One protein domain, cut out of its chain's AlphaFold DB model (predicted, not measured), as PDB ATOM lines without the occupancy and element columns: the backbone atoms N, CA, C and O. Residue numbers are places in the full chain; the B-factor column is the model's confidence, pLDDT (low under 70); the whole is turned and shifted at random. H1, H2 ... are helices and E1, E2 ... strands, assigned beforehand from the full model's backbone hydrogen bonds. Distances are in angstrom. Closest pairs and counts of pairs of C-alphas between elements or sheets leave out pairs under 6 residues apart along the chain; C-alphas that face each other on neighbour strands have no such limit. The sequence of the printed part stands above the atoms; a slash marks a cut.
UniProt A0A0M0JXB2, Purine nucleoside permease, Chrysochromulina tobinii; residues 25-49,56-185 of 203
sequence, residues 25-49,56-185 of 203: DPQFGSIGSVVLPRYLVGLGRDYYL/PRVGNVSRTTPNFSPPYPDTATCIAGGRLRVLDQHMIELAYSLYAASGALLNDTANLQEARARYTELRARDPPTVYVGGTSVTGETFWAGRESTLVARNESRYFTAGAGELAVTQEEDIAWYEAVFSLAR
ATOM      1  N   ASP A  25      25.742  -1.989  42.253       96.38
ATOM      2  CA  ASP A  25      26.583  -0.814  42.115       96.38
ATOM      3  C   ASP A  25      26.297   0.177  43.267       96.38
ATOM      4  O   ASP A  25      25.174   0.678  43.365       96.38
ATOM      5  N   PRO A  26      27.289   0.544  44.104       95.12
ATOM      6  CA  PRO A  26      27.108   1.537  45.168       95.12
ATOM      7  C   PRO A  26      26.634   2.913  44.671       95.12
ATOM      8  O   PRO A  26      26.057   3.692  45.433       95.12
ATOM      9  N   GLN A  27      26.852   3.235  43.390       95.81
ATOM     10  CA  GLN A  27      26.306   4.451  42.775       95.81
ATOM     11  C   GLN A  27      24.804   4.346  42.470       95.81
ATOM     12  O   GLN A  27      24.139   5.372  42.325       95.81
ATOM     13  N   PHE A  28      24.257   3.130  42.430       96.88
ATOM     14  CA  PHE A  28      22.856   2.855  42.143       96.88
ATOM     15  C   PHE A  28      22.024   2.547  43.398       96.88
ATOM     16  O   PHE A  28      20.852   2.914  43.470       96.88
ATOM     17  N   GLY A  29      22.587   1.919  44.425       96.00
ATOM     18  CA  GLY A  29      21.817   1.657  45.641       96.00
ATOM     19  C   GLY A  29      22.544   0.842  46.690       96.00
ATOM     20  O   GLY A  29      23.747   0.599  46.598       96.00
ATOM     21  N   SER A  30      21.790   0.449  47.709       96.00
ATOM     22  CA  SER A  30      22.304  -0.196  48.912       96.00
ATOM     23  C   SER A  30      22.088  -1.709  48.932       96.00
ATOM     24  O   SER A  30      21.139  -2.245  48.352       96.00
ATOM     25  N   ILE A  31      22.971  -2.401  49.653       95.94
ATOM     26  CA  ILE A  31      22.829  -3.820  50.004       95.94
ATOM     27  C   ILE A  31      21.468  -4.094  50.667       95.94
ATOM     28  O   ILE A  31      20.957  -3.261  51.416       95.94
ATOM     29  N   GLY A  32      20.874  -5.257  50.393       95.00
ATOM     30  CA  GLY A  32      19.533  -5.623  50.857       95.00
ATOM     31  C   GLY A  32      18.384  -5.061  50.012       95.00
ATOM     32  O   GLY A  32      17.249  -5.505  50.176       95.00
ATOM     33  N   SER A  33      18.653  -4.118  49.099       97.06
ATOM     34  CA  SER A  33      17.652  -3.632  48.140       97.06
ATOM     35  C   SER A  33      17.289  -4.707  47.099       97.06
ATOM     36  O   SER A  33      17.890  -5.783  47.026       97.06
ATOM     37  N   VAL A  34      16.295  -4.410  46.266       97.62
ATOM     38  CA  VAL A  34      15.913  -5.221  45.104       97.62
ATOM     39  C   VAL A  34      15.938  -4.344  43.860       97.62
ATOM     40  O   VAL A  34      15.532  -3.188  43.914       97.62
ATOM     41  N   VAL A  35      16.380  -4.886  42.728       98.06
ATOM     42  CA  VAL A  35      16.346  -4.201  41.432       98.06
ATOM     43  C   VAL A  35      15.448  -4.955  40.458       98.06
ATOM     44  O   VAL A  35      15.568  -6.171  40.292       98.06
ATOM     45  N   LEU A  36      14.569  -4.206  39.795       98.06
ATOM     46  CA  LEU A  36      13.780  -4.625  38.641       98.06
ATOM     47  C   LEU A  36      14.397  -3.975  37.385       98.06
ATOM     48  O   LEU A  36      14.014  -2.852  37.040       98.06
ATOM     49  N   PRO A  37      15.403  -4.604  36.743       97.81
ATOM     50  CA  PRO A  37      16.187  -3.959  35.695       97.81
ATOM     51  C   PRO A  37      15.357  -3.685  34.437       97.81
ATOM     52  O   PRO A  37      14.399  -4.392  34.136       97.81
ATOM     53  N   ARG A  38      15.762  -2.668  33.669       97.19
ATOM     54  CA  ARG A  38      15.210  -2.349  32.339       97.19
ATOM     55  C   ARG A  38      16.024  -2.979  31.215       97.19
ATOM     56  O   ARG A  38      15.467  -3.368  30.186       97.19
ATOM     57  N   TYR A  39      17.334  -3.044  31.407       97.75
ATOM     58  CA  TYR A  39      18.285  -3.507  30.408       97.75
ATOM     59  C   TYR A  39      19.049  -4.717  30.929       97.75
ATOM     60  O   TYR A  39      19.419  -4.754  32.101       97.75
ATOM     61  N   LEU A  40      19.319  -5.674  30.046       97.19
ATOM     62  CA  LEU A  40      20.276  -6.750  30.284       97.19
ATOM     63  C   LEU A  40      21.437  -6.575  29.311       97.19
ATOM     64  O   LEU A  40      21.207  -6.443  28.107       97.19
ATOM     65  N   VAL A  41      22.663  -6.569  29.821       94.25
ATOM     66  CA  VAL A  41      23.878  -6.410  29.015       94.25
ATOM     67  C   VAL A  41      24.852  -7.535  29.332       94.25
ATOM     68  O   VAL A  41      25.147  -7.787  30.493       94.25
ATOM     69  N   GLY A  42      25.365  -8.211  28.305       90.06
ATOM     70  CA  GLY A  42      26.356  -9.276  28.465       90.06
ATOM     71  C   GLY A  42      27.771  -8.778  28.183       90.06
ATOM     72  O   GLY A  42      28.048  -8.348  27.059       90.06
ATOM     73  N   LEU A  43      28.677  -8.927  29.158       77.56
ATOM     74  CA  LEU A  43      30.106  -8.592  29.003       77.56
ATOM     75  C   LEU A  43      30.792  -9.467  27.936       77.56
ATOM     76  O   LEU A  43      31.743  -9.052  27.271       77.56
ATOM     77  N   GLY A  44      30.241 -10.660  27.688       67.31
ATOM     78  CA  GLY A  44      30.705 -11.625  26.693       67.31
ATOM     79  C   GLY A  44      32.046 -12.277  27.039       67.31
ATOM     80  O   GLY A  44      32.782 -11.844  27.923       67.31
ATOM     81  N   ARG A  45      32.380 -13.342  26.301       56.59
ATOM     82  CA  ARG A  45      33.570 -14.180  26.548       56.59
ATOM     83  C   ARG A  45      34.909 -13.444  26.425       56.59
ATOM     84  O   ARG A  45      35.898 -13.893  26.998       56.59
ATOM     85  N   ASP A  46      34.951 -12.327  25.705       52.50
ATOM     86  CA  ASP A  46      36.187 -11.581  25.435       52.50
ATOM     87  C   ASP A  46      36.732 -10.844  26.665       52.50
ATOM     88  O   ASP A  46      37.925 -10.546  26.711       52.50
ATOM     89  N   TYR A  47      35.895 -10.614  27.685       51.47
ATOM     90  CA  TYR A  47      36.320 -10.075  28.981       51.47
ATOM     91  C   TYR A  47      37.304 -11.012  29.714       51.47
ATOM     92  O   TYR A  47      38.050 -10.572  30.583       51.47
ATOM     93  N   TYR A  48      37.344 -12.299  29.343       50.94
ATOM     94  CA  TYR A  48      38.057 -13.348  30.081       50.94
ATOM     95  C   TYR A  48      39.272 -13.938  29.359       50.94
ATOM     96  O   TYR A  48      39.964 -14.781  29.932       50.94
ATOM     97  N   LEU A  49      39.555 -13.525  28.119       47.22
ATOM     98  CA  LEU A  49      40.699 -14.058  27.365       47.22
ATOM     99  C   LEU A  49      42.059 -13.616  27.942       47.22
ATOM    100  O   LEU A  49      43.044 -14.323  27.746       47.22
ATOM    101  N   PRO A  56      42.539  -3.887  31.458       46.75
ATOM    102  CA  PRO A  56      43.340  -2.867  30.808       46.75
ATOM    103  C   PRO A  56      43.419  -1.665  31.743       46.75
ATOM    104  O   PRO A  56      42.407  -1.082  32.137       46.75
ATOM    105  N   ARG A  57      44.647  -1.377  32.189       41.69
ATOM    106  CA  ARG A  57      44.947  -0.278  33.097       41.69
ATOM    107  C   ARG A  57      44.520   1.002  32.399       41.69
ATOM    108  O   ARG A  57      45.273   1.529  31.596       41.69
ATOM    109  N   VAL A  58      43.359   1.512  32.795       38.84
ATOM    110  CA  VAL A  58      42.873   2.855  32.484       38.84
ATOM    111  C   VAL A  58      42.513   3.076  31.003       38.84
ATOM    112  O   VAL A  58      43.349   3.016  30.112       38.84
ATOM    113  N   GLY A  59      41.257   3.469  30.772       44.78
ATOM    114  CA  GLY A  59      40.830   4.155  29.551       44.78
ATOM    115  C   GLY A  59      40.338   3.248  28.421       44.78
ATOM    116  O   GLY A  59      41.101   2.531  27.796       44.78
ATOM    117  N   ASN A  60      39.051   3.382  28.104       44.16
ATOM    118  CA  ASN A  60      38.438   3.124  26.796       44.16
ATOM    119  C   ASN A  60      38.425   1.726  26.171       44.16
ATOM    120  O   ASN A  60      37.811   1.618  25.120       44.16
ATOM    121  N   VAL A  61      38.992   0.668  26.749       47.00
ATOM    122  CA  VAL A  61      39.076  -0.599  25.997       47.00
ATOM    123  C   VAL A  61      38.492  -1.779  26.769       47.00
ATOM    124  O   VAL A  61      39.150  -2.361  27.617       47.00
ATOM    125  N   SER A  62      37.270  -2.184  26.427       53.72
ATOM    126  CA  SER A  62      36.962  -3.621  26.332       53.72
ATOM    127  C   SER A  62      37.362  -4.043  24.910       53.72
ATOM    128  O   SER A  62      37.225  -3.239  23.986       53.72
ATOM    129  N   ARG A  63      37.929  -5.244  24.692       50.00
ATOM    130  CA  ARG A  63      38.417  -5.657  23.347       50.00
ATOM    131  C   ARG A  63      37.331  -5.551  22.270       50.00
ATOM    132  O   ARG A  63      37.659  -5.365  21.102       50.00
ATOM    133  N   THR A  64      36.063  -5.640  22.662       51.56
ATOM    134  CA  THR A  64      34.903  -5.488  21.774       51.56
ATOM    135  C   THR A  64      34.380  -4.060  21.674       51.56
ATOM    136  O   THR A  64      33.652  -3.750  20.738       51.56
ATOM    137  N   THR A  65      34.742  -3.182  22.610       59.03
ATOM    138  CA  THR A  65      34.301  -1.782  22.650       59.03
ATOM    139  C   THR A  65      35.517  -0.874  22.888       59.03
ATOM    140  O   THR A  65      35.760  -0.431  24.013       59.03
ATOM    141  N   PRO A  66      36.313  -0.609  21.834       53.00
ATOM    142  CA  PRO A  66      37.562   0.153  21.927       53.00
ATOM    143  C   PRO A  66      37.363   1.652  22.206       53.00
ATOM    144  O   PRO A  66      38.336   2.389  22.366       53.00
ATOM    145  N   ASN A  67      36.111   2.116  22.245       64.12
ATOM    146  CA  ASN A  67      35.746   3.449  22.692       64.12
ATOM    147  C   ASN A  67      34.360   3.408  23.350       64.12
ATOM    148  O   ASN A  67      33.380   3.077  22.691       64.12
ATOM    149  N   PHE A  68      34.273   3.779  24.629       69.75
ATOM    150  CA  PHE A  68      33.000   3.913  25.352       69.75
ATOM    151  C   PHE A  68      32.296   5.257  25.109       69.75
ATOM    152  O   PHE A  68      31.273   5.545  25.731       69.75
ATOM    153  N   SER A  69      32.849   6.090  24.229       70.50
ATOM    154  CA  SER A  69      32.302   7.397  23.868       70.50
ATOM    155  C   SER A  69      31.487   7.315  22.576       70.50
ATOM    156  O   SER A  69      31.707   6.403  21.777       70.50
ATOM    157  N   PRO A  70      30.588   8.285  22.328       69.50
ATOM    158  CA  PRO A  70      29.885   8.386  21.059       69.50
ATOM    159  C   PRO A  70      30.834   8.378  19.839       69.50
ATOM    160  O   PRO A  70      31.946   8.908  19.928       69.50
ATOM    161  N   PRO A  71      30.389   7.843  18.688       77.19
ATOM    162  CA  PRO A  71      29.060   7.278  18.460       77.19
ATOM    163  C   PRO A  71      28.880   5.907  19.134       77.19
ATOM    164  O   PRO A  71      29.732   5.027  19.028       77.19
ATOM    165  N   TYR A  72      27.753   5.740  19.830       81.38
ATOM    166  CA  TYR A  72      27.335   4.452  20.382       81.38
ATOM    167  C   TYR A  72      26.945   3.489  19.251       81.38
ATOM    168  O   TYR A  72      26.574   3.945  18.165       81.38
ATOM    169  N   PRO A  73      27.031   2.167  19.476       78.12
ATOM    170  CA  PRO A  73      26.634   1.189  18.482       78.12
ATOM    171  C   PRO A  73      25.128   1.288  18.240       78.12
ATOM    172  O   PRO A  73      24.354   1.670  19.121       78.12
ATOM    173  N   ASP A  74      24.709   0.899  17.042       82.56
ATOM    174  CA  ASP A  74      23.293   0.794  16.725       82.56
ATOM    175  C   ASP A  74      22.595  -0.196  17.681       82.56
ATOM    176  O   ASP A  74      23.019  -1.346  17.852       82.56
ATOM    177  N   THR A  75      21.516   0.258  18.321       83.19
ATOM    178  CA  THR A  75      20.777  -0.523  19.322       83.19
ATOM    179  C   THR A  75      20.196  -1.797  18.715       83.19
ATOM    180  O   THR A  75      20.248  -2.854  19.349       83.19
ATOM    181  N   ALA A  76      19.685  -1.733  17.479       81.75
ATOM    182  CA  ALA A  76      19.125  -2.902  16.807       81.75
ATOM    183  C   ALA A  76      20.203  -3.968  16.558       81.75
ATOM    184  O   ALA A  76      19.949  -5.151  16.772       81.75
ATOM    185  N   THR A  77      21.422  -3.555  16.214       83.19
ATOM    186  CA  THR A  77      22.587  -4.434  16.058       83.19
ATOM    187  C   THR A  77      22.996  -5.078  17.384       83.19
ATOM    188  O   THR A  77      23.247  -6.281  17.427       83.19
ATOM    189  N   CYS A  78      23.006  -4.326  18.490       82.00
ATOM    190  CA  CYS A  78      23.315  -4.873  19.819       82.00
ATOM    191  C   CYS A  78      22.289  -5.924  20.266       82.00
ATOM    192  O   CYS A  78      22.654  -6.948  20.853       82.00
ATOM    193  N   ILE A  79      21.010  -5.689  19.959       82.69
ATOM    194  CA  ILE A  79      19.932  -6.650  20.200       82.69
ATOM    195  C   ILE A  79      20.083  -7.854  19.262       82.69
ATOM    196  O   ILE A  79      20.117  -8.991  19.720       82.69
ATOM    197  N   ALA A  80      20.261  -7.658  17.961       80.00
ATOM    198  CA  ALA A  80      20.451  -8.769  17.030       80.00
ATOM    199  C   ALA A  80      21.651  -9.655  17.419       80.00
ATOM    200  O   ALA A  80      21.568 -10.878  17.336       80.00
ATOM    201  N   GLY A  81      22.732  -9.043  17.912       81.38
ATOM    202  CA  GLY A  81      23.952  -9.720  18.351       81.38
ATOM    203  C   GLY A  81      23.911 -10.330  19.756       81.38
ATOM    204  O   GLY A  81      24.924 -10.867  20.194       81.38
ATOM    205  N   GLY A  82      22.795 -10.243  20.489       84.38
ATOM    206  CA  GLY A  82      22.693 -10.860  21.822       84.38
ATOM    207  C   GLY A  82      23.423 -10.123  22.947       84.38
ATOM    208  O   GLY A  82      23.534 -10.660  24.039       84.38
ATOM    209  N   ARG A  83      23.930  -8.907  22.702       86.38
ATOM    210  CA  ARG A  83      24.688  -8.122  23.696       86.38
ATOM    211  C   ARG A  83      23.806  -7.253  24.581       86.38
ATOM    212  O   ARG A  83      24.182  -6.970  25.712       86.38
ATOM    213  N   LEU A  84      22.647  -6.849  24.064       92.81
ATOM    214  CA  LEU A  84      21.651  -6.047  24.767       92.81
ATOM    215  C   LEU A  84      20.282  -6.717  24.690       92.81
ATOM    216  O   LEU A  84      19.843  -7.125  23.613       92.81
ATOM    217  N   ARG A  85      19.551  -6.723  25.802       94.94
ATOM    218  CA  ARG A  85      18.100  -6.926  25.828       94.94
ATOM    219  C   ARG A  85      17.419  -5.782  26.552       94.94
ATOM    220  O   ARG A  85      17.922  -5.283  27.555       94.94
ATOM    221  N   VAL A  86      16.270  -5.375  26.024       95.19
ATOM    222  CA  VAL A  86      15.409  -4.353  26.621       95.19
ATOM    223  C   VAL A  86      14.144  -5.055  27.084       95.19
ATOM    224  O   VAL A  86      13.430  -5.639  26.270       95.19
ATOM    225  N   LEU A  87      13.897  -5.032  28.387       95.81
ATOM    226  CA  LEU A  87      12.741  -5.680  28.994       95.81
ATOM    227  C   LEU A  87      11.476  -4.847  28.781       95.81
ATOM    228  O   LEU A  87      11.546  -3.640  28.550       95.81
ATOM    229  N   ASP A  88      10.304  -5.474  28.845       95.25
ATOM    230  CA  ASP A  88       9.032  -4.775  28.657       95.25
ATOM    231  C   ASP A  88       8.726  -3.859  29.853       95.25
ATOM    232  O   ASP A  88       8.789  -4.278  31.008       95.25
ATOM    233  N   GLN A  89       8.410  -2.588  29.580       94.56
ATOM    234  CA  GLN A  89       8.218  -1.575  30.628       94.56
ATOM    235  C   GLN A  89       7.003  -1.906  31.473       94.56
ATOM    236  O   GLN A  89       7.046  -1.804  32.697       94.56
ATOM    237  N   HIS A  90       5.941  -2.347  30.807       95.12
ATOM    238  CA  HIS A  90       4.683  -2.649  31.451       95.12
ATOM    239  C   HIS A  90       4.846  -3.799  32.447       95.12
ATOM    240  O   HIS A  90       4.262  -3.769  33.526       95.12
ATOM    241  N   MET A  91       5.686  -4.786  32.128       94.88
ATOM    242  CA  MET A  91       5.958  -5.905  33.031       94.88
ATOM    243  C   MET A  91       6.765  -5.505  34.265       94.88
ATOM    244  O   MET A  91       6.483  -5.995  35.359       94.88
ATOM    245  N   ILE A  92       7.745  -4.615  34.105       95.88
ATOM    246  CA  ILE A  92       8.535  -4.082  35.222       95.88
ATOM    247  C   ILE A  92       7.632  -3.268  36.157       95.88
ATOM    248  O   ILE A  92       7.654  -3.458  37.374       95.88
ATOM    249  N   GLU A  93       6.801  -2.393  35.592       96.06
ATOM    250  CA  GLU A  93       5.847  -1.574  36.345       96.06
ATOM    251  C   GLU A  93       4.785  -2.430  37.037       96.06
ATOM    252  O   GLU A  93       4.462  -2.188  38.201       96.06
ATOM    253  N   LEU A  94       4.291  -3.475  36.366       95.81
ATOM    254  CA  LEU A  94       3.385  -4.447  36.964       95.81
ATOM    255  C   LEU A  94       4.038  -5.126  38.172       95.81
ATOM    256  O   LEU A  94       3.435  -5.148  39.245       95.81
ATOM    257  N   ALA A  95       5.270  -5.623  38.038       95.62
ATOM    258  CA  ALA A  95       5.997  -6.250  39.140       95.62
ATOM    259  C   ALA A  95       6.175  -5.294  40.332       95.62
ATOM    260  O   ALA A  95       5.912  -5.676  41.474       95.62
ATOM    261  N   TYR A  96       6.535  -4.034  40.070       97.00
ATOM    262  CA  TYR A  96       6.629  -3.014  41.115       97.00
ATOM    263  C   TYR A  96       5.274  -2.726  41.776       97.00
ATOM    264  O   TYR A  96       5.196  -2.638  43.000       97.00
ATOM    265  N   SER A  97       4.192  -2.625  40.998       97.44
ATOM    266  CA  SER A  97       2.846  -2.371  41.533       97.44
ATOM    267  C   SER A  97       2.357  -3.499  42.446       97.44
ATOM    268  O   SER A  97       1.770  -3.232  43.495       97.44
ATOM    269  N   LEU A  98       2.662  -4.755  42.097       96.00
ATOM    270  CA  LEU A  98       2.351  -5.924  42.917       96.00
ATOM    271  C   LEU A  98       3.138  -5.900  44.229       96.00
ATOM    272  O   LEU A  98       2.562  -6.144  45.288       96.00
ATOM    273  N   TYR A  99       4.427  -5.548  44.178       95.31
ATOM    274  CA  TYR A  99       5.230  -5.320  45.378       95.31
ATOM    275  C   TYR A  99       4.615  -4.222  46.258       95.31
ATOM    276  O   TYR A  99       4.342  -4.467  47.432       95.31
ATOM    277  N   ALA A 100       4.330  -3.049  45.691       96.19
ATOM    278  CA  ALA A 100       3.797  -1.911  46.434       96.19
ATOM    279  C   ALA A 100       2.451  -2.230  47.109       96.19
ATOM    280  O   ALA A 100       2.202  -1.796  48.231       96.19
ATOM    281  N   ALA A 101       1.602  -3.032  46.458       97.69
ATOM    282  CA  ALA A 101       0.324  -3.476  47.009       97.69
ATOM    283  C   ALA A 101       0.452  -4.595  48.061       97.69
ATOM    284  O   ALA A 101      -0.469  -4.800  48.848       97.69
ATOM    285  N   SER A 102       1.567  -5.332  48.082       96.25
ATOM    286  CA  SER A 102       1.738  -6.504  48.953       96.25
ATOM    287  C   SER A 102       1.981  -6.165  50.427       96.25
ATOM    288  O   SER A 102       1.768  -7.015  51.288       96.25
ATOM    289  N   GLY A 103       2.472  -4.955  50.725       92.44
ATOM    290  CA  GLY A 103       2.943  -4.591  52.065       92.44
ATOM    291  C   GLY A 103       4.220  -5.324  52.501       92.44
ATOM    292  O   GLY A 103       4.579  -5.270  53.675       92.44
ATOM    293  N   ALA A 104       4.903  -6.016  51.580       91.56
ATOM    294  CA  ALA A 104       6.178  -6.660  51.857       91.56
ATOM    295  C   ALA A 104       7.235  -5.621  52.258       91.56
ATOM    296  O   ALA A 104       7.384  -4.583  51.614       91.56
ATOM    297  N   LEU A 105       7.985  -5.929  53.313       91.38
ATOM    298  CA  LEU A 105       9.086  -5.103  53.796       91.38
ATOM    299  C   LEU A 105      10.416  -5.762  53.436       91.38
ATOM    300  O   LEU A 105      10.554  -6.984  53.517       91.38
ATOM    301  N   LEU A 106      11.401  -4.942  53.072       94.12
ATOM    302  CA  LEU A 106      12.780  -5.397  52.944       94.12
ATOM    303  C   LEU A 106      13.451  -5.364  54.318       94.12
ATOM    304  O   LEU A 106      13.290  -4.412  55.082       94.12
ATOM    305  N   ASN A 107      14.194  -6.420  54.639       92.69
ATOM    306  CA  ASN A 107      14.888  -6.515  55.916       92.69
ATOM    307  C   ASN A 107      16.027  -5.495  55.988       92.69
ATOM    308  O   ASN A 107      16.896  -5.477  55.120       92.69
ATOM    309  N   ASP A 108      16.076  -4.730  57.079       95.50
ATOM    310  CA  ASP A 108      17.164  -3.797  57.370       95.50
ATOM    311  C   ASP A 108      17.810  -4.099  58.730       95.50
ATOM    312  O   ASP A 108      17.574  -3.434  59.740       95.50
ATOM    313  N   THR A 109      18.591  -5.178  58.771       95.88
ATOM    314  CA  THR A 109      19.245  -5.639  60.004       95.88
ATOM    315  C   THR A 109      20.416  -4.736  60.399       95.88
ATOM    316  O   THR A 109      21.021  -4.084  59.552       95.88
ATOM    317  N   ALA A 110      20.814  -4.764  61.676       97.38
ATOM    318  CA  ALA A 110      21.994  -4.034  62.154       97.38
ATOM    319  C   ALA A 110      23.266  -4.360  61.341       97.38
ATOM    320  O   ALA A 110      24.041  -3.460  61.030       97.38
ATOM    321  N   ASN A 111      23.430  -5.616  60.907       95.56
ATOM    322  CA  ASN A 111      24.554  -6.028  60.061       95.56
ATOM    323  C   ASN A 111      24.513  -5.364  58.675       95.56
ATOM    324  O   ASN A 111      25.559  -4.988  58.154       95.56
ATOM    325  N   LEU A 112      23.328  -5.200  58.073       95.19
ATOM    326  CA  LEU A 112      23.175  -4.493  56.793       95.19
ATOM    327  C   LEU A 112      23.443  -2.993  56.946       95.19
ATOM    328  O   LEU A 112      24.077  -2.393  56.077       95.19
ATOM    329  N   GLN A 113      23.007  -2.395  58.058       97.31
ATOM    330  CA  GLN A 113      23.282  -0.995  58.392       97.31
ATOM    331  C   GLN A 113      24.787  -0.750  58.552       97.31
ATOM    332  O   GLN A 113      25.339   0.149  57.917       97.31
ATOM    333  N   GLU A 114      25.470  -1.588  59.335       96.94
ATOM    334  CA  GLU A 114      26.923  -1.525  59.510       96.94
ATOM    335  C   GLU A 114      27.656  -1.765  58.186       96.94
ATOM    336  O   GLU A 114      28.594  -1.040  57.845       96.94
ATOM    337  N   ALA A 115      27.209  -2.752  57.401       94.50
ATOM    338  CA  ALA A 115      27.829  -3.060  56.125       94.50
ATOM    339  C   ALA A 115      27.777  -1.873  55.169       94.50
ATOM    340  O   ALA A 115      28.809  -1.522  54.589       94.50
ATOM    341  N   ARG A 116      26.609  -1.236  55.052       95.94
ATOM    342  CA  ARG A 116      26.407  -0.137  54.116       95.94
ATOM    343  C   ARG A 116      27.005   1.192  54.582       95.94
ATOM    344  O   ARG A 116      27.363   2.021  53.752       95.94
ATOM    345  N   ALA A 117      27.212   1.370  55.888       96.50
ATOM    346  CA  ALA A 117      27.865   2.554  56.452       96.50
ATOM    347  C   ALA A 117      29.318   2.750  55.972       96.50
ATOM    348  O   ALA A 117      29.857   3.849  56.080       96.50
ATOM    349  N   ARG A 118      29.950   1.700  55.426       95.12
ATOM    350  CA  ARG A 118      31.320   1.729  54.888       95.12
ATOM    351  C   ARG A 118      31.435   2.399  53.514       95.12
ATOM    352  O   ARG A 118      32.547   2.735  53.109       95.12
ATOM    353  N   TYR A 119      30.327   2.582  52.799       95.12
ATOM    354  CA  TYR A 119      30.329   3.222  51.483       95.12
ATOM    355  C   TYR A 119      30.381   4.745  51.592       95.12
ATOM    356  O   TYR A 119      29.819   5.350  52.507       95.12
ATOM    357  N   THR A 120      31.039   5.382  50.626       95.88
ATOM    358  CA  THR A 120      31.080   6.848  50.530       95.88
ATOM    359  C   THR A 120      29.907   7.377  49.708       95.88
ATOM    360  O   THR A 120      29.421   8.485  49.954       95.88
ATOM    361  N   GLU A 121      29.387   6.573  48.785       95.75
ATOM    362  CA  GLU A 121      28.213   6.863  47.978       95.75
ATOM    363  C   GLU A 121      26.969   7.038  48.861       95.75
ATOM    364  O   GLU A 121      26.756   6.310  49.832       95.75
ATOM    365  N   LEU A 122      26.143   8.042  48.551       94.38
ATOM    366  CA  LEU A 122      24.927   8.320  49.322       94.38
ATOM    367  C   LEU A 122      23.885   7.213  49.126       94.38
ATOM    368  O   LEU A 122      23.415   6.653  50.109       94.38
ATOM    369  N   ARG A 123      23.622   6.826  47.869       94.62
ATOM    370  CA  ARG A 123      22.646   5.775  47.524       94.62
ATOM    371  C   ARG A 123      22.991   4.420  48.143       94.62
ATOM    372  O   ARG A 123      22.095   3.680  48.530       94.62
ATOM    373  N   ALA A 124      24.278   4.113  48.298       96.31
ATOM    374  CA  ALA A 124      24.718   2.899  48.977       96.31
ATOM    375  C   ALA A 124      24.396   2.882  50.474       96.31
ATOM    376  O   ALA A 124      24.314   1.804  51.048       96.31
ATOM    377  N   ARG A 125      24.209   4.042  51.114       96.81
ATOM    378  CA  ARG A 125      23.934   4.166  52.555       96.81
ATOM    379  C   ARG A 125      22.444   4.207  52.896       96.81
ATOM    380  O   ARG A 125      22.095   4.037  54.067       96.81
ATOM    381  N   ASP A 126      21.583   4.394  51.901       95.62
ATOM    382  CA  ASP A 126      20.136   4.440  52.095       95.62
ATOM    383  C   ASP A 126      19.596   3.094  52.615       95.62
ATOM    384  O   ASP A 126      20.151   2.036  52.296       95.62
ATOM    385  N   PRO A 127      18.516   3.093  53.419       96.25
ATOM    386  CA  PRO A 127      17.806   1.866  53.756       96.25
ATOM    387  C   PRO A 127      17.390   1.076  52.502       96.25
ATOM    388  O   PRO A 127      17.117   1.690  51.466       96.25
ATOM    389  N   PRO A 128      17.315  -0.263  52.586       96.69
ATOM    390  CA  PRO A 128      16.887  -1.100  51.476       96.69
ATOM    391  C   PRO A 128      15.555  -0.673  50.852       96.69
ATOM    392  O   PRO A 128      14.574  -0.440  51.561       96.69
ATOM    393  N   THR A 129      15.494  -0.628  49.522       96.06
ATOM    394  CA  THR A 129      14.266  -0.335  48.765       96.06
ATOM    395  C   THR A 129      14.173  -1.166  47.481       96.06
ATOM    396  O   THR A 129      15.072  -1.939  47.156       96.06
ATOM    397  N   VAL A 130      13.073  -1.037  46.740       97.19
ATOM    398  CA  VAL A 130      12.923  -1.634  45.408       97.19
ATOM    399  C   VAL A 130      13.182  -0.564  44.352       97.19
ATOM    400  O   VAL A 130      12.426   0.399  44.234       97.19
ATOM    401  N   TYR A 131      14.241  -0.738  43.568       96.94
ATOM    402  CA  TYR A 131      14.580   0.129  42.445       96.94
ATOM    403  C   TYR A 131      13.976  -0.397  41.143       96.94
ATOM    404  O   TYR A 131      14.063  -1.586  40.830       96.94
ATOM    405  N   VAL A 132      13.412   0.514  40.354       97.06
ATOM    406  CA  VAL A 132      12.863   0.239  39.023       97.06
ATOM    407  C   VAL A 132      13.806   0.799  37.962       97.06
ATOM    408  O   VAL A 132      14.145   1.981  37.988       97.06
ATOM    409  N   GLY A 133      14.203  -0.041  37.009       96.25
ATOM    410  CA  GLY A 133      15.077   0.321  35.899       96.25
ATOM    411  C   GLY A 133      16.556   0.017  36.141       96.25
ATOM    412  O   GLY A 133      16.916  -0.843  36.940       96.25
ATOM    413  N   GLY A 134      17.421   0.699  35.388       97.25
ATOM    414  CA  GLY A 134      18.855   0.410  35.344       97.25
ATOM    415  C   GLY A 134      19.202  -0.836  34.522       97.25
ATOM    416  O   GLY A 134      18.347  -1.430  33.853       97.25
ATOM    417  N   THR A 135      20.478  -1.204  34.555       98.25
ATOM    418  CA  THR A 135      21.052  -2.295  33.765       98.25
ATOM    419  C   THR A 135      21.538  -3.415  34.674       98.25
ATOM    420  O   THR A 135      22.331  -3.175  35.587       98.25
ATOM    421  N   SER A 136      21.089  -4.641  34.395       97.62
ATOM    422  CA  SER A 136      21.730  -5.850  34.902       97.62
ATOM    423  C   SER A 136      22.824  -6.291  33.937       97.62
ATOM    424  O   SER A 136      22.569  -6.480  32.744       97.62
ATOM    425  N   VAL A 137      24.044  -6.422  34.444       95.31
ATOM    426  CA  VAL A 137      25.206  -6.844  33.664       95.31
ATOM    427  C   VAL A 137      25.550  -8.295  33.973       95.31
ATOM    428  O   VAL A 137      25.830  -8.643  35.120       95.31
ATOM    429  N   THR A 138      25.584  -9.116  32.925       93.12
ATOM    430  CA  THR A 138      25.957 -10.528  32.988       93.12
ATOM    431  C   THR A 138      27.445 -10.720  32.699       93.12
ATOM    432  O   THR A 138      27.914 -10.393  31.603       93.12
ATOM    433  N   GLY A 139      28.176 -11.262  33.671       87.81
ATOM    434  CA  GLY A 139      29.523 -11.815  33.496       87.81
ATOM    435  C   GLY A 139      29.497 -13.334  33.296       87.81
ATOM    436  O   GLY A 139      28.503 -13.982  33.587       87.81
ATOM    437  N   GLU A 140      30.602 -13.907  32.819       79.50
ATOM    438  CA  GLU A 140      30.798 -15.372  32.728       79.50
ATOM    439  C   GLU A 140      31.531 -15.936  33.959       79.50
ATOM    440  O   GLU A 140      31.627 -17.146  34.142       79.50
ATOM    441  N   THR A 141      32.115 -15.054  34.771       79.06
ATOM    442  CA  THR A 141      32.718 -15.385  36.061       79.06
ATOM    443  C   THR A 141      32.490 -14.251  37.043       79.06
ATOM    444  O   THR A 141      32.486 -13.074  36.657       79.06
ATOM    445  N   PHE A 142      32.462 -14.607  38.320       82.06
ATOM    446  CA  PHE A 142      32.451 -13.658  39.420       82.06
ATOM    447  C   PHE A 142      33.645 -12.697  39.375       82.06
ATOM    448  O   PHE A 142      34.781 -13.086  39.075       82.06
ATOM    449  N   TRP A 143      33.399 -11.436  39.724       82.00
ATOM    450  CA  TRP A 143      34.420 -10.407  39.886       82.00
ATOM    451  C   TRP A 143      33.989  -9.376  40.931       82.00
ATOM    452  O   TRP A 143      32.807  -9.157  41.174       82.00
ATOM    453  N   ALA A 144      34.970  -8.699  41.523       81.88
ATOM    454  CA  ALA A 144      34.757  -7.566  42.415       81.88
ATOM    455  C   ALA A 144      35.910  -6.568  42.258       81.88
ATOM    456  O   ALA A 144      37.035  -6.957  41.943       81.88
ATOM    457  N   GLY A 145      35.637  -5.284  42.487       82.19
ATOM    458  CA  GLY A 145      36.655  -4.236  42.477       82.19
ATOM    459  C   GLY A 145      36.309  -3.055  41.579       82.19
ATOM    460  O   GLY A 145      35.485  -3.134  40.675       82.19
ATOM    461  N   ARG A 146      36.970  -1.926  41.841       82.00
ATOM    462  CA  ARG A 146      36.654  -0.643  41.203       82.00
ATOM    463  C   ARG A 146      36.773  -0.685  39.681       82.00
ATOM    464  O   ARG A 146      35.894  -0.187  38.990       82.00
ATOM    465  N   GLU A 147      37.858  -1.251  39.164       79.50
ATOM    466  CA  GLU A 147      38.150  -1.219  37.727       79.50
ATOM    467  C   GLU A 147      37.162  -2.082  36.923       79.50
ATOM    468  O   GLU A 147      36.685  -1.652  35.877       79.50
ATOM    469  N   SER A 148      36.772  -3.255  37.435       80.38
ATOM    470  CA  SER A 148      35.767  -4.110  36.791       80.38
ATOM    471  C   SER A 148      34.376  -3.480  36.849       80.38
ATOM    472  O   SER A 148      33.672  -3.451  35.839       80.38
ATOM    473  N   THR A 149      34.013  -2.856  37.977       86.88
ATOM    474  CA  THR A 149      32.779  -2.059  38.073       86.88
ATOM    475  C   THR A 149      32.776  -0.903  37.069       86.88
ATOM    476  O   THR A 149      31.751  -0.641  36.442       86.88
ATOM    477  N   LEU A 150      33.907  -0.216  36.865       86.12
ATOM    478  CA  LEU A 150      34.010   0.863  35.875       86.12
ATOM    479  C   LEU A 150      33.767   0.359  34.448       86.12
ATOM    480  O   LEU A 150      33.059   1.026  33.691       86.12
ATOM    481  N   VAL A 151      34.294  -0.815  34.088       83.00
ATOM    482  CA  VAL A 151      34.010  -1.440  32.788       83.00
ATOM    483  C   VAL A 151      32.521  -1.764  32.659       83.00
ATOM    484  O   VAL A 151      31.906  -1.349  31.681       83.00
ATOM    485  N   ALA A 152      31.906  -2.389  33.666       88.44
ATOM    486  CA  ALA A 152      30.476  -2.708  33.646       88.44
ATOM    487  C   ALA A 152      29.577  -1.458  33.534       88.44
ATOM    488  O   ALA A 152      28.591  -1.467  32.794       88.44
ATOM    489  N   ARG A 153      29.933  -0.348  34.200       90.94
ATOM    490  CA  ARG A 153      29.249   0.953  34.043       90.94
ATOM    491  C   ARG A 153      29.363   1.489  32.623       90.94
ATOM    492  O   ARG A 153      28.392   2.009  32.074       90.94
ATOM    493  N   ASN A 154      30.549   1.391  32.036       87.44
ATOM    494  CA  ASN A 154      30.795   1.880  30.691       87.44
ATOM    495  C   ASN A 154      30.096   1.027  29.632       87.44
ATOM    496  O   ASN A 154      29.474   1.595  28.741       87.44
ATOM    497  N   GLU A 155      30.115  -0.299  29.757       86.75
ATOM    498  CA  GLU A 155      29.371  -1.195  28.867       86.75
ATOM    499  C   GLU A 155      27.860  -1.009  29.001       86.75
ATOM    500  O   GLU A 155      27.171  -0.930  27.983       86.75
ATOM    501  N   SER A 156      27.354  -0.824  30.227       91.88
ATOM    502  CA  SER A 156      25.945  -0.482  30.459       91.88
ATOM    503  C   SER A 156      25.545   0.739  29.644       91.88
ATOM    504  O   SER A 156      24.588   0.666  28.879       91.88
ATOM    505  N   ARG A 157      26.308   1.837  29.733       90.94
ATOM    506  CA  ARG A 157      26.046   3.051  28.947       90.94
ATOM    507  C   ARG A 157      26.230   2.820  27.452       90.94
ATOM    508  O   ARG A 157      25.390   3.237  26.668       90.94
ATOM    509  N   TYR A 158      27.305   2.159  27.048       87.75
ATOM    510  CA  TYR A 158      27.654   1.983  25.643       87.75
ATOM    511  C   TYR A 158      26.595   1.188  24.882       87.75
ATOM    512  O   TYR A 158      26.071   1.670  23.880       87.75
ATOM    513  N   PHE A 159      26.217   0.010  25.381       89.25
ATOM    514  CA  PHE A 159      25.249  -0.840  24.691       89.25
ATOM    515  C   PHE A 159      23.833  -0.274  24.734       89.25
ATOM    516  O   PHE A 159      23.073  -0.477  23.794       89.25
ATOM    517  N   THR A 160      23.483   0.487  25.771       92.00
ATOM    518  CA  THR A 160      22.167   1.134  25.891       92.00
ATOM    519  C   THR A 160      22.098   2.513  25.230       92.00
ATOM    520  O   THR A 160      21.136   3.246  25.456       92.00
ATOM    521  N   ALA A 161      23.106   2.899  24.438       90.00
ATOM    522  CA  ALA A 161      23.199   4.220  23.811       90.00
ATOM    523  C   ALA A 161      23.047   5.392  24.808       90.00
ATOM    524  O   ALA A 161      22.432   6.416  24.519       90.00
ATOM    525  N   GLY A 162      23.604   5.224  26.008       90.31
ATOM    526  CA  GLY A 162      23.594   6.190  27.104       90.31
ATOM    527  C   GLY A 162      22.356   6.135  28.004       90.31
ATOM    528  O   GLY A 162      22.330   6.838  29.010       90.31
ATOM    529  N   ALA A 163      21.348   5.315  27.684       92.50
ATOM    530  CA  ALA A 163      20.082   5.287  28.419       92.50
ATOM    531  C   ALA A 163      20.124   4.487  29.736       92.50
ATOM    532  O   ALA A 163      19.292   4.704  30.615       92.50
ATOM    533  N   GLY A 164      21.045   3.534  29.865       92.88
ATOM    534  CA  GLY A 164      21.175   2.642  31.015       92.88
ATOM    535  C   GLY A 164      22.364   2.986  31.910       92.88
ATOM    536  O   GLY A 164      23.488   3.175  31.443       92.88
ATOM    537  N   GLU A 165      22.119   2.999  33.217       95.75
ATOM    538  CA  GLU A 165      23.138   3.017  34.272       95.75
ATOM    539  C   GLU A 165      23.321   1.597  34.825       95.75
ATOM    540  O   GLU A 165      22.353   0.837  34.892       95.75
ATOM    541  N   LEU A 166      24.542   1.228  35.229       96.94
ATOM    542  CA  LEU A 166      24.764  -0.041  35.924       96.94
ATOM    543  C   LEU A 166      23.971  -0.050  37.232       96.94
ATOM    544  O   LEU A 166      24.178   0.808  38.084       96.94
ATOM    545  N   ALA A 167      23.099  -1.039  37.392       97.62
ATOM    546  CA  ALA A 167      22.398  -1.270  38.644       97.62
ATOM    547  C   ALA A 167      22.993  -2.462  39.381       97.62
ATOM    548  O   ALA A 167      23.362  -2.351  40.548       97.62
ATOM    549  N   VAL A 168      23.095  -3.599  38.690       97.19
ATOM    550  CA  VAL A 168      23.497  -4.863  39.303       97.19
ATOM    551  C   VAL A 168      24.378  -5.705  38.387       97.19
ATOM    552  O   VAL A 168      24.342  -5.552  37.165       97.19
ATOM    553  N   THR A 169      25.155  -6.606  38.982       95.12
ATOM    554  CA  THR A 169      26.018  -7.568  38.289       95.12
ATOM    555  C   THR A 169      25.731  -8.991  38.754       95.12
ATOM    556  O   THR A 169      25.479  -9.236  39.935       95.12
ATOM    557  N   GLN A 170      25.734  -9.932  37.818       94.56
ATOM    558  CA  GLN A 170      25.355 -11.332  38.037       94.56
ATOM    559  C   GLN A 170      25.840 -12.200  36.858       94.56
ATOM    560  O   GLN A 170      26.543 -11.684  35.991       94.56
ATOM    561  N   GLU A 171      25.499 -13.494  36.808       93.38
ATOM    562  CA  GLU A 171      26.080 -14.425  35.815       93.38
ATOM    563  C   GLU A 171      25.061 -15.129  34.893       93.38
ATOM    564  O   GLU A 171      25.437 -15.847  33.973       93.38
ATOM    565  N   GLU A 172      23.755 -14.905  35.066       93.38
ATOM    566  CA  GLU A 172      22.717 -15.692  34.369       93.38
ATOM    567  C   GLU A 172      21.766 -14.918  33.434       93.38
ATOM    568  O   GLU A 172      21.044 -15.548  32.663       93.38
ATOM    569  N   ASP A 173      21.666 -13.584  33.521       95.19
ATOM    570  CA  ASP A 173      20.450 -12.859  33.113       95.19
ATOM    571  C   ASP A 173      20.249 -12.968  31.613       95.19
ATOM    572  O   ASP A 173      19.186 -13.386  31.146       95.19
ATOM    573  N   ILE A 174      21.297 -12.622  30.865       91.25
ATOM    574  CA  ILE A 174      21.232 -12.596  29.411       91.25
ATOM    575  C   ILE A 174      21.093 -14.004  28.832       91.25
ATOM    576  O   ILE A 174      20.281 -14.210  27.936       91.25
ATOM    577  N   ALA A 175      21.792 -14.998  29.390       89.62
ATOM    578  CA  ALA A 175      21.709 -16.383  28.933       89.62
ATOM    579  C   ALA A 175      20.303 -16.964  29.146       89.62
ATOM    580  O   ALA A 175      19.767 -17.660  28.279       89.62
ATOM    581  N   TRP A 176      19.673 -16.637  30.275       92.38
ATOM    582  CA  TRP A 176      18.302 -17.046  30.545       92.38
ATOM    583  C   TRP A 176      17.308 -16.373  29.593       92.38
ATOM    584  O   TRP A 176      16.426 -17.044  29.050       92.38
ATOM    585  N   TYR A 177      17.489 -15.075  29.319       93.56
ATOM    586  CA  TYR A 177      16.680 -14.373  28.324       93.56
ATOM    587  C   TYR A 177      16.817 -15.042  26.955       93.56
ATOM    588  O   TYR A 177      15.809 -15.304  26.301       93.56
ATOM    589  N   GLU A 178      18.044 -15.362  26.528       89.12
ATOM    590  CA  GLU A 178      18.307 -16.024  25.247       89.12
ATOM    591  C   GLU A 178      17.625 -17.384  25.136       89.12
ATOM    592  O   GLU A 178      17.159 -17.741  24.051       89.12
ATOM    593  N   ALA A 179      17.500 -18.129  26.235       88.56
ATOM    594  CA  ALA A 179      16.753 -19.380  26.241       88.56
ATOM    595  C   ALA A 179      15.260 -19.139  25.949       88.56
ATOM    596  O   ALA A 179      14.690 -19.794  25.071       88.56
ATOM    597  N   VAL A 180      14.628 -18.168  26.620       88.94
ATOM    598  CA  VAL A 180      13.211 -17.817  26.388       88.94
ATOM    599  C   VAL A 180      13.008 -17.216  24.993       88.94
ATOM    600  O   VAL A 180      12.055 -17.564  24.296       88.94
ATOM    601  N   PHE A 181      13.925 -16.358  24.550       87.88
ATOM    602  CA  PHE A 181      13.923 -15.769  23.215       87.88
ATOM    603  C   PHE A 181      14.064 -16.828  22.118       87.88
ATOM    604  O   PHE A 181      13.306 -16.806  21.147       87.88
ATOM    605  N   SER A 182      14.966 -17.797  22.285       85.38
ATOM    606  CA  SER A 182      15.104 -18.921  21.351       85.38
ATOM    607  C   SER A 182      13.823 -19.748  21.294       85.38
ATOM    608  O   SER A 182      13.370 -20.082  20.201       85.38
ATOM    609  N   LEU A 183      13.170 -19.984  22.441       83.88
ATOM    610  CA  LEU A 183      11.869 -20.656  22.495       83.88
ATOM    611  C   LEU A 183      10.804 -19.908  21.679       83.88
ATOM    612  O   LEU A 183      10.081 -20.520  20.895       83.88
ATOM    613  N   ALA A 184      10.738 -18.584  21.841       83.50
ATOM    614  CA  ALA A 184       9.801 -17.723  21.127       83.50
ATOM    615  C   ALA A 184      10.067 -17.693  19.613       83.50
ATOM    616  O   ALA A 184       9.129 -17.619  18.818       83.50
ATOM    617  N   ARG A 185      11.343 -17.757  19.205       80.50
ATOM    618  CA  ARG A 185      11.767 -17.690  17.801       80.50
ATOM    619  C   ARG A 185      11.597 -19.015  17.058       80.50
ATOM    620  O   ARG A 185      11.111 -19.017  15.932       80.50
TER     621      ARG A 185
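Overview. This is residues 25 to 49 and 56 to 185 of the 203 residues of the protein "Purine nucleoside permease" of Chrysochromulina tobinii (UniProt A0A0M0JXB2). A small twisted sheet of four strands has H6 across one face and the first turns of H7 across the other, while residues 179 to 185 of H7 stick out. From this core the chain reaches away through a smaller two-strand sheet, E1 and E4, which has H3 along it, to H4 and H5 at the far end. The 155 printed residues hold seven named helices and six named strands, in the order E1 E2 H1 H2 E3 H3 H4 H5 E4 E5 H6 E6 H7. The larger sheet, E3 E2 E5 E6, is mixed, and the class is mixed, helices and strands. The whole is compact, with a radius of gyration of the C-alphas of 16.4 A and spans of 42 by 41 by 26 A.

Arrangement. E1, residues 34 to 36, is parallel to E4, residues 130 to 132, with N 131 and O 34 2.8 A apart, within hydrogen-bond range. E1 runs on into E2, residues 39 to 42, at 96 degrees, and E4 into E5, residues 135 to 138, at 97 degrees. E2 and E5 are parallel, with N 136 and O 39 at 2.8 A. H1, residues 45 to 48, touches no helix and is not on the larger sheet. H2, residues 75 to 80, only grazes that sheet. Edge strand E3, residues 84 to 86, is antiparallel to E2, with N 40 and O 85 at 2.9 A. The closest C-alphas of H3, residues 89 to 102, and E1 are those of Ile 92 and Leu 36, 6.3 A apart. H4, residues 110 to 116, and H5, residues 122 to 125, only just touch, with 3 pairs of C-alphas within 8 A; the closest are Arg 116 and Arg 125, 5.2 A. H6, residues 146 to 159, runs across the strands, over E5 and E6, residues 166 to 170, at a height over the sheet of 9.0 A. E5 and E6 are parallel, with N 137 and O 168 at 2.9 A. E5, H6 and E6 form a strand-helix-strand unit, two parallel neighbour strands with a helix between, whose crossover is right-handed. H7, residues 173 to 185, is on the opposite face, at a height of 11.0 A. Every O i to N i+4 pair is within hydrogen-bond range in H2, H3, H4, H6 and H7; H1 and H5 are too short for one.

Along the chain. E1 begins at C-alpha 34 (15.913, -5.221, 45.104). H3 and H6 are each 20.1 A long, H7 18.3 A and E6 11.5 A. H7 ends at C-alpha 185 (11.767, -17.690, 17.801).

Size, cuts and confidence. The C-alphas farthest apart, of Ala 110 and Arg 185, are 47.5 A apart. Residues 50 to 55 are not printed, and C-alphas 49 and 56 are 12.0 A apart across this cut, which lies in the link from H1 to H2. Of the links that are printed whole, none is long. The mean pLDDT of the printed part is 86.6; residues 44 to 49, 56 to 68 and 70 are under 70.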